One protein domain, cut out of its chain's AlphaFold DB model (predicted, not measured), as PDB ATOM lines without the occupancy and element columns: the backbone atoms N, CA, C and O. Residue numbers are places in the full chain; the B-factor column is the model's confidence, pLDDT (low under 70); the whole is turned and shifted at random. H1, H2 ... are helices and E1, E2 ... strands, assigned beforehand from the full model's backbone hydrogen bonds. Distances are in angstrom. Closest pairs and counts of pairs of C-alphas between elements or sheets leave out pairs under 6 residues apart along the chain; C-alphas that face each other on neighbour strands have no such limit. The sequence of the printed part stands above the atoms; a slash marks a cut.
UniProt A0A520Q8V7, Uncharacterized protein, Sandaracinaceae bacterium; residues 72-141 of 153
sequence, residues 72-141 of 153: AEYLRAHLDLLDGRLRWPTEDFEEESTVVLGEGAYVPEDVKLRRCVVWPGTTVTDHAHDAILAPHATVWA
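This is residues 72 to 141 of the 153 residues of an uncharacterized protein of Sandaracinaceae bacterium (UniProt A0A520Q8V7). A twisted four-stranded sheet has helix H1 across one face, making two layers, while loops 102 to 112 and 119 to 127 fold back over the other face between its parallel strands. Find 70 printed residues in the order H1, E1, E2, E3, E4; the sheet, E1 E2 E3 E4, is mixed, as is the class, with 31 residues in named elements, under half. It is compact, radius of gyration of the C-alphas 11.7 A, spanning 32 by 22 by 19 A.

Start at H1, residues 72 to 82, every O i to N i+4 pair within hydrogen-bond range. Its height over the sheet is 8.4 A, and on the local plane it runs across E1, residues 99 to 101, at 87 degrees. Its closest C-alphas to E2, residues 113 to 118, are Leu 75 and Val 117, 6.7 A. E1 and E2 are parallel, 25 degrees; N 118 and O 100 are 2.8 A apart. E3, residues 128 to 134, is parallel to E2, 13 degrees; see N 133 and O 117, 2.8 A. E4, residues 137 to 140, forms an antiparallel hairpin with E3, 147 degrees; see N 132 and O 139, 2.8 A.

From C-alpha 72 at (142.332, 203.949, 266.192), H1 runs 15.6 A; E1 spans 6.4 A, E2 9.5 A, E3 12.1 A, and E4 9.8 A to C-alpha 140 at (145.164, 210.872, 263.749).

The printed part has no cut; links H1 to E1 and E1 to E2 are long. Residues 91 to 96 have pLDDT under 70.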
ATOM      1  N   ALA A  72     143.714 204.169 266.610       93.69
ATOM      2  CA  ALA A  72     142.332 203.949 266.192       93.69
ATOM      3  C   ALA A  72     141.525 203.185 267.252       93.69
ATOM      4  O   ALA A  72     140.383 203.538 267.542       93.69
ATOM      5  N   GLU A  73     142.122 202.143 267.834       94.12
ATOM      6  CA  GLU A  73     141.506 201.351 268.897       94.12
ATOM      7  C   GLU A  73     141.362 202.148 270.189       94.12
ATOM      8  O   GLU A  73     140.291 202.108 270.793       94.12
ATOM      9  N   TYR A  74     142.384 202.926 270.558       94.69
ATOM     10  CA  TYR A  74     142.337 203.838 271.700       94.69
ATOM     11  C   TYR A  74     141.206 204.863 271.565       94.69
ATOM     12  O   TYR A  74     140.381 204.983 272.472       94.69
ATOM     13  N   LEU A  75     141.120 205.568 270.428       94.69
ATOM     14  CA  LEU A  75     140.051 206.538 270.181       94.69
ATOM     15  C   LEU A  75     138.683 205.859 270.243       94.69
ATOM     16  O   LEU A  75     137.782 206.339 270.924       94.69
ATOM     17  N   ARG A  76     138.527 204.724 269.553       92.94
ATOM     18  CA  ARG A  76     137.263 203.984 269.538       92.94
ATOM     19  C   ARG A  76     136.827 203.576 270.943       92.94
ATOM     20  O   ARG A  76     135.654 203.729 271.241       92.94
ATOM     21  N   ALA A  77     137.735 203.109 271.799       92.44
ATOM     22  CA  ALA A  77     137.389 202.732 273.168       92.44
ATOM     23  C   ALA A  77     136.838 203.915 273.982       92.44
ATOM     24  O   ALA A  77     135.873 203.747 274.715       92.44
ATOM     25  N   HIS A  78     137.398 205.114 273.807       92.06
ATOM     26  CA  HIS A  78     136.919 206.322 274.486       92.06
ATOM     27  C   HIS A  78     135.556 206.790 273.967       92.06
ATOM     28  O   HIS A  78     134.711 207.206 274.750       92.06
ATOM     29  N   LEU A  79     135.316 206.693 272.659       90.88
ATOM     30  CA  LEU A  79     133.999 206.997 272.092       90.88
ATOM     31  C   LEU A  79     132.953 205.955 272.506       90.88
ATOM     32  O   LEU A  79     131.824 206.315 272.807       90.88
ATOM     33  N   ASP A  80     133.338 204.679 272.574       90.06
ATOM     34  CA  ASP A  80     132.461 203.609 273.046       90.06
ATOM     35  C   ASP A  80     132.088 203.803 274.532       90.06
ATOM     36  O   ASP A  80     130.982 203.427 274.911       90.06
ATOM     37  N   LEU A  81     132.962 204.402 275.360       88.31
ATOM     38  CA  LEU A  81     132.621 204.814 276.733       88.31
ATOM     39  C   LEU A  81     131.543 205.907 276.742       88.31
ATOM     40  O   LEU A  81     130.568 205.766 277.469       88.31
ATOM     41  N   LEU A  82     131.687 206.951 275.917       87.62
ATOM     42  CA  LEU A  82     130.691 208.032 275.812       87.62
ATOM     43  C   LEU A  82     129.330 207.531 275.304       87.62
ATOM     44  O   LEU A  82     128.288 207.960 275.786       87.62
ATOM     45  N   ASP A  83     129.334 206.591 274.357       84.81
ATOM     46  CA  ASP A  83     128.118 205.989 273.797       84.81
ATOM     47  C   ASP A  83     127.482 204.922 274.723       84.81
ATOM     48  O   ASP A  83     126.500 204.278 274.337       84.81
ATOM     49  N   GLY A  84     128.069 204.641 275.896       84.88
ATOM     50  CA  GLY A  84     127.634 203.570 276.805       84.88
ATOM     51  C   GLY A  84     127.807 202.147 276.245       84.88
ATOM     52  O   GLY A  84     127.231 201.187 276.761       84.88
ATOM     53  N   ARG A  85     128.584 201.985 275.165       85.94
ATOM     54  CA  ARG A  85     128.900 200.693 274.521       85.94
ATOM     55  C   ARG A  85     130.029 199.947 275.217       85.94
ATOM     56  O   ARG A  85     130.167 198.743 275.017       85.94
ATOM     57  N   LEU A  86     130.858 200.666 275.962       87.75
ATOM     58  CA  LEU A  86     131.878 200.134 276.850       87.75
ATOM     59  C   LEU A  86     131.539 200.605 278.261       87.75
ATOM     60  O   LEU A  86     131.248 201.780 278.457       87.75
ATOM     61  N   ARG A  87     131.577 199.702 279.243       83.12
ATOM     62  CA  ARG A  87     131.383 200.075 280.648       83.12
ATOM     63  C   ARG A  87     132.720 200.248 281.344       83.12
ATOM     64  O   ARG A  87     133.576 199.364 281.276       83.12
ATOM     65  N   TRP A  88     132.884 201.369 282.036       83.00
ATOM     66  CA  TRP A  88     134.011 201.551 282.936       83.00
ATOM     67  C   TRP A  88     133.687 200.918 284.302       83.00
ATOM     68  O   TRP A  88     132.551 201.010 284.758       83.00
ATOM     69  N   PRO A  89     134.638 200.250 284.983       77.94
ATOM     70  CA  PRO A  89     134.319 199.461 286.177       77.94
ATOM     71  C   PRO A  89     133.832 200.274 287.379       77.94
ATOM     72  O   PRO A  89     133.249 199.702 288.299       77.94
ATOM     73  N   THR A  90     134.134 201.573 287.420       76.50
ATOM     74  CA  THR A  90     133.906 202.412 288.603       76.50
ATOM     75  C   THR A  90     132.941 203.565 288.376       76.50
ATOM     76  O   THR A  90     132.510 204.163 289.356       76.50
ATOM     77  N   GLU A  91     132.626 203.904 287.126       69.25
ATOM     78  CA  GLU A  91     131.871 205.109 286.777       69.25
ATOM     79  C   GLU A  91     131.059 204.868 285.506       69.25
ATOM     80  O   GLU A  91     131.534 204.213 284.578       69.25
ATOM     81  N   ASP A  92     129.853 205.425 285.460       65.56
ATOM     82  CA  ASP A  92     129.053 205.485 284.244       65.56
ATOM     83  C   ASP A  92     129.281 206.850 283.583       65.56
ATOM     84  O   ASP A  92     129.146 207.895 284.223       65.56
ATOM     85  N   PHE A  93     129.647 206.840 282.301       66.56
ATOM     86  CA  PHE A  93     129.797 208.048 281.494       66.56
ATOM     87  C   PHE A  93     128.530 208.218 280.658       66.56
ATOM     88  O   PHE A  93     128.383 207.599 279.611       66.56
ATOM     89  N   GLU A  94     127.597 209.038 281.132       58.31
ATOM     90  CA  GLU A  94     126.400 209.414 280.374       58.31
ATOM     91  C   GLU A  94     126.519 210.879 279.940       58.31
ATOM     92  O   GLU A  94     125.881 211.772 280.495       58.31
ATOM     93  N   GLU A  95     127.375 211.142 278.953       65.06
ATOM     94  CA  GLU A  95     127.429 212.443 278.285       65.06
ATOM     95  C   GLU A  95     127.160 212.279 276.792       65.06
ATOM     96  O   GLU A  95     127.866 211.551 276.095       65.06
ATOM     97  N   GLU A  96     126.180 213.025 276.274       67.19
ATOM     98  CA  GLU A  96     125.984 213.201 274.832       67.19
ATOM     99  C   GLU A  96     127.104 214.090 274.262       67.19
ATOM    100  O   GLU A  96     126.913 215.258 273.920       67.19
ATOM    101  N   SER A  97     128.312 213.538 274.184       82.12
ATOM    102  CA  SER A  97     129.488 214.191 273.626       82.12
ATOM    103  C   SER A  97     130.139 213.299 272.576       82.12
ATOM    104  O   SER A  97     130.053 212.077 272.604       82.12
ATOM    105  N   THR A  98     130.838 213.923 271.631       87.00
ATOM    106  CA  THR A  98     131.749 213.209 270.719       87.00
ATOM    107  C   THR A  98     133.211 213.498 271.042       87.00
ATOM    108  O   THR A  98     134.100 213.175 270.255       87.00
ATOM    109  N   VAL A  99     133.478 214.161 272.166       93.44
ATOM    110  CA  VAL A  99     134.809 214.604 272.574       93.44
ATOM    111  C   VAL A  99     135.024 214.241 274.035       93.44
ATOM    112  O   VAL A  99     134.240 214.637 274.892       93.44
ATOM    113  N   VAL A 100     136.111 213.525 274.312       93.25
ATOM    114  CA  VAL A 100     136.581 213.275 275.677       93.25
ATOM    115  C   VAL A 100     137.605 214.339 276.040       93.25
ATOM    116  O   VAL A 100     138.590 214.515 275.319       93.25
ATOM    117  N   LEU A 101     137.386 215.031 277.156       93.62
ATOM    118  CA  LEU A 101     138.308 216.028 277.688       93.62
ATOM    119  C   LEU A 101     138.959 215.501 278.964       93.62
ATOM    120  O   LEU A 101     138.282 215.183 279.937       93.62
ATOM    121  N   GLY A 102     140.284 215.417 278.953       93.69
ATOM    122  CA  GLY A 102     141.065 215.167 280.153       93.69
ATOM    123  C   GLY A 102     141.051 216.366 281.096       93.69
ATOM    124  O   GLY A 102     140.788 217.503 280.698       93.69
ATOM    125  N   GLU A 103     141.385 216.118 282.357       94.75
ATOM    126  CA  GLU A 103     141.449 217.157 283.381       94.75
ATOM    127  C   GLU A 103     142.351 218.329 282.953       94.75
ATOM    128  O   GLU A 103     143.484 218.143 282.503       94.75
ATOM    129  N   GLY A 104     141.833 219.554 283.061       95.94
ATOM    130  CA  GLY A 104     142.565 220.766 282.686       95.94
ATOM    131  C   GLY A 104     142.819 220.934 281.182       95.94
ATOM    132  O   GLY A 104     143.593 221.811 280.806       95.94
ATOM    133  N   ALA A 105     142.204 220.119 280.318       97.38
ATOM    134  CA  ALA A 105     142.195 220.377 278.883       97.38
ATOM    135  C   ALA A 105     141.438 221.678 278.573       97.38
ATOM    136  O   ALA A 105     140.397 221.967 279.165       97.38
ATOM    137  N   TYR A 106     141.950 222.452 277.620       96.94
ATOM    138  CA  TYR A 106     141.344 223.704 277.185       96.94
ATOM    139  C   TYR A 106     141.101 223.690 275.676       96.94
ATOM    140  O   TYR A 106     142.019 223.465 274.885       96.94
ATOM    141  N   VAL A 107     139.852 223.953 275.285       96.56
ATOM    142  CA  VAL A 107     139.420 224.079 273.891       96.56
ATOM    143  C   VAL A 107     138.890 225.505 273.691       96.56
ATOM    144  O   VAL A 107     137.872 225.845 274.296       96.56
ATOM    145  N   PRO A 108     139.563 226.350 272.887       96.69
ATOM    146  CA  PRO A 108     139.055 227.676 272.530       96.69
ATOM    147  C   PRO A 108     137.668 227.615 271.865       96.69
ATOM    148  O   PRO A 108     137.346 226.646 271.178       96.69
ATOM    149  N   GLU A 109     136.838 228.651 272.032       94.31
ATOM    150  CA  GLU A 109     135.442 228.666 271.541       94.31
ATOM    151  C   GLU A 109     135.318 228.542 270.006       94.31
ATOM    152  O   GLU A 109     134.341 227.995 269.466       94.31
ATOM    153  N   ASP A 110     136.310 229.063 269.288       95.50
ATOM    154  CA  ASP A 110     136.393 229.047 267.833       95.50
ATOM    155  C   ASP A 110     136.870 227.697 267.284       95.50
ATOM    156  O   ASP A 110     136.516 227.340 266.157       95.50
ATOM    157  N   VAL A 111     137.552 226.886 268.094       96.44
ATOM    158  CA  VAL A 111     137.986 225.535 267.730       96.44
ATOM    159  C   VAL A 111     136.793 224.578 267.660       96.44
ATOM    160  O   VAL A 111     135.840 224.631 268.438       96.44
ATOM    161  N   LYS A 112     136.837 223.669 266.679       95.44
ATOM    162  CA  LYS A 112     135.809 222.643 266.446       95.44
ATOM    163  C   LYS A 112     136.452 221.269 266.487       95.44
ATOM    164  O   LYS A 112     137.352 220.987 265.698       95.44
ATOM    165  N   LEU A 113     135.956 220.436 267.395       95.31
ATOM    166  CA  LEU A 113     136.384 219.058 267.588       95.31
ATOM    167  C   LEU A 113     135.220 218.107 267.329       95.31
ATOM    168  O   LEU A 113     134.069 218.423 267.632       95.31
ATOM    169  N   ARG A 114     135.525 216.936 266.774       94.81
ATOM    170  CA  ARG A 114     134.546 215.864 266.576       94.81
ATOM    171  C   ARG A 114     135.236 214.516 266.664       94.81
ATOM    172  O   ARG A 114     136.169 214.269 265.909       94.81
ATOM    173  N   ARG A 115     134.729 213.605 267.495       94.94
ATOM    174  CA  ARG A 115     135.346 212.279 267.690       94.94
ATOM    175  C   ARG A 115     136.813 212.415 268.101       94.94
ATOM    176  O   ARG A 115     137.705 211.910 267.425       94.94
ATOM    177  N   CYS A 116     137.052 213.159 269.178       96.56
ATOM    178  CA  CYS A 116     138.398 213.462 269.654       96.56
ATOM    179  C   CYS A 116     138.598 213.049 271.110       96.56
ATOM    180  O   CYS A 116     137.666 213.093 271.906       96.56
ATOM    181  N   VAL A 117     139.838 212.714 271.461       96.69
ATOM    182  CA  VAL A 117     140.283 212.628 272.858       96.69
ATOM    183  C   VAL A 117     141.329 213.707 273.070       96.69
ATOM    184  O   VAL A 117     142.342 213.717 272.378       96.69
ATOM    185  N   VAL A 118     141.094 214.609 274.014       97.38
ATOM    186  CA  VAL A 118     142.049 215.644 274.411       97.38
ATOM    187  C   VAL A 118     142.659 215.224 275.741       97.38
ATOM    188  O   VAL A 118     141.947 215.069 276.728       97.38
ATOM    189  N   TRP A 119     143.969 214.994 275.776       97.25
ATOM    190  CA  TRP A 119     144.658 214.559 276.990       97.25
ATOM    191  C   TRP A 119     144.685 215.653 278.063       97.25
ATOM    192  O   TRP A 119     144.625 216.841 277.729       97.25
ATOM    193  N   PRO A 120     144.837 215.268 279.345       97.06
ATOM    194  CA  PRO A 120     144.930 216.218 280.447       97.06
ATOM    195  C   PRO A 120     145.957 217.330 280.196       97.06
ATOM    196  O   PRO A 120     147.040 217.082 279.661       97.06
ATOM    197  N   GLY A 121     145.600 218.560 280.568       96.88
ATOM    198  CA  GLY A 121     146.445 219.750 280.412       96.88
ATOM    199  C   GLY A 121     146.721 220.189 278.968       96.88
ATOM    200  O   GLY A 121     147.552 221.071 278.749       96.88
ATOM    201  N   THR A 122     146.064 219.597 277.966       98.12
ATOM    202  CA  THR A 122     146.272 219.972 276.559       98.12
ATOM    203  C   THR A 122     145.481 221.232 276.217       98.12
ATOM    204  O   THR A 122     144.264 221.272 276.382       98.12
ATOM    205  N   THR A 123     146.164 222.250 275.689       97.00
ATOM    206  CA  THR A 123     145.521 223.396 275.030       97.00
ATOM    207  C   THR A 123     145.422 223.121 273.538       97.00
ATOM    208  O   THR A 123     146.440 222.922 272.878       97.00
ATOM    209  N   VAL A 124     144.203 223.100 273.009       96.56
ATOM    210  CA  VAL A 124     143.959 222.828 271.593       96.56
ATOM    211  C   VAL A 124     144.138 224.100 270.771       96.56
ATOM    212  O   VAL A 124     143.558 225.133 271.094       96.56
ATOM    213  N   THR A 125     144.928 224.017 269.703       93.38
ATOM    214  CA  THR A 125     145.230 225.156 268.819       93.38
ATOM    215  C   THR A 125     144.474 225.124 267.496       93.38
ATOM    216  O   THR A 125     144.299 226.169 266.881       93.38
ATOM    217  N   ASP A 126     144.010 223.949 267.064       93.69
ATOM    218  CA  ASP A 126     143.471 223.730 265.722       93.69
ATOM    219  C   ASP A 126     142.228 222.835 265.742       93.69
ATOM    220  O   ASP A 126     142.005 222.041 266.660       93.69
ATOM    221  N   HIS A 127     141.415 222.938 264.689       95.56
ATOM    222  CA  HIS A 127     140.305 222.017 264.461       95.56
ATOM    223  C   HIS A 127     140.818 220.590 264.245       95.56
ATOM    224  O   HIS A 127     141.801 220.372 263.537       95.56
ATOM    225  N   ALA A 128     140.099 219.605 264.777       95.19
ATOM    226  CA  ALA A 128     140.434 218.204 264.570       95.19
ATOM    227  C   ALA A 128     139.185 217.328 264.490       95.19
ATOM    228  O   ALA A 128     138.134 217.622 265.065       95.19
ATOM    229  N   HIS A 129     139.320 216.221 263.771       95.19
ATOM    230  CA  HIS A 129     138.348 215.145 263.781       95.19
ATOM    231  C   HIS A 129     139.061 213.797 263.799       95.19
ATOM    232  O   HIS A 129     140.106 213.652 263.175       95.19
ATOM    233  N   ASP A 130     138.485 212.808 264.482       95.81
ATOM    234  CA  ASP A 130     139.040 211.448 264.526       95.81
ATOM    235  C   ASP A 130     140.510 211.435 264.999       95.81
ATOM    236  O   ASP A 130     141.394 210.851 264.363       95.81
ATOM    237  N   ALA A 131     140.780 212.132 266.106       96.62
ATOM    238  CA  ALA A 131     142.137 212.431 266.561       96.62
ATOM    239  C   ALA A 131     142.302 212.356 268.082       96.62
ATOM    240  O   ALA A 131     141.363 212.569 268.849       96.62
ATOM    241  N   ILE A 132     143.535 212.106 268.507       97.00
ATOM    242  CA  ILE A 132     143.986 212.188 269.894       97.00
ATOM    243  C   ILE A 132     144.928 213.387 269.987       97.00
ATOM    244  O   ILE A 132     145.958 213.421 269.311       97.00
ATOM    245  N   LEU A 133     144.562 214.375 270.795       97.38
ATOM    246  CA  LEU A 133     145.311 215.606 270.995       97.38
ATOM    247  C   LEU A 133     146.034 215.517 272.337       97.38
ATOM    248  O   LEU A 133     145.399 215.442 273.386       97.38
ATOM    249  N   ALA A 134     147.360 215.512 272.291       95.56
ATOM    250  CA  ALA A 134     148.251 215.502 273.442       95.56
ATOM    251  C   ALA A 134     149.015 216.837 273.532       95.56
ATOM    252  O   ALA A 134     149.109 217.545 272.527       95.56
ATOM    253  N   PRO A 135     149.642 217.172 274.680       92.12
ATOM    254  CA  PRO A 135     150.273 218.482 274.883       92.12
ATOM    255  C   PRO A 135     151.308 218.883 273.822       92.12
ATOM    256  O   PRO A 135     151.570 220.067 273.621       92.12
ATOM    257  N   HIS A 136     151.917 217.902 273.152       90.50
ATOM    258  CA  HIS A 136     152.992 218.116 272.180       90.50
ATOM    259  C   HIS A 136     152.778 217.384 270.851       90.50
ATOM    260  O   HIS A 136     153.694 217.330 270.035       90.50
ATOM    261  N   ALA A 137     151.613 216.769 270.635       92.00
ATOM    262  CA  ALA A 137     151.366 215.988 269.430       92.00
ATOM    263  C   ALA A 137     149.873 215.834 269.152       92.00
ATOM    264  O   ALA A 137     149.073 215.680 270.069       92.00
ATOM    265  N   THR A 138     149.525 215.769 267.870       93.56
ATOM    266  CA  THR A 138     148.219 215.273 267.429       93.56
ATOM    267  C   THR A 138     148.416 213.956 266.694       93.56
ATOM    268  O   THR A 138     149.222 213.863 265.767       93.56
ATOM    269  N   VAL A 139     147.679 212.928 267.110       93.50
ATOM    270  CA  VAL A 139     147.703 211.596 266.504       93.50
ATOM    271  C   VAL A 139     146.358 211.324 265.849       93.50
ATOM    272  O   VAL A 139     145.331 211.235 266.519       93.50
ATOM    273  N   TRP A 140     146.362 211.165 264.531       91.06
ATOM    274  CA  TRP A 140     145.164 210.872 263.749       91.06
ATOM    275  C   TRP A 140     144.847 209.374 263.785       91.06
ATOM    276  O   TRP A 140     145.733 208.536 263.607       91.06
ATOM    277  N   ALA A 141     143.577 209.025 264.003       83.94
ATOM    278  CA  ALA A 141     143.126 207.637 264.114       83.94
ATOM    279  C   ALA A 141     143.167 206.869 262.778       83.94
ATOM    280  O   ALA A 141     143.177 205.640 262.763       83.94
TER     281      ALA A 141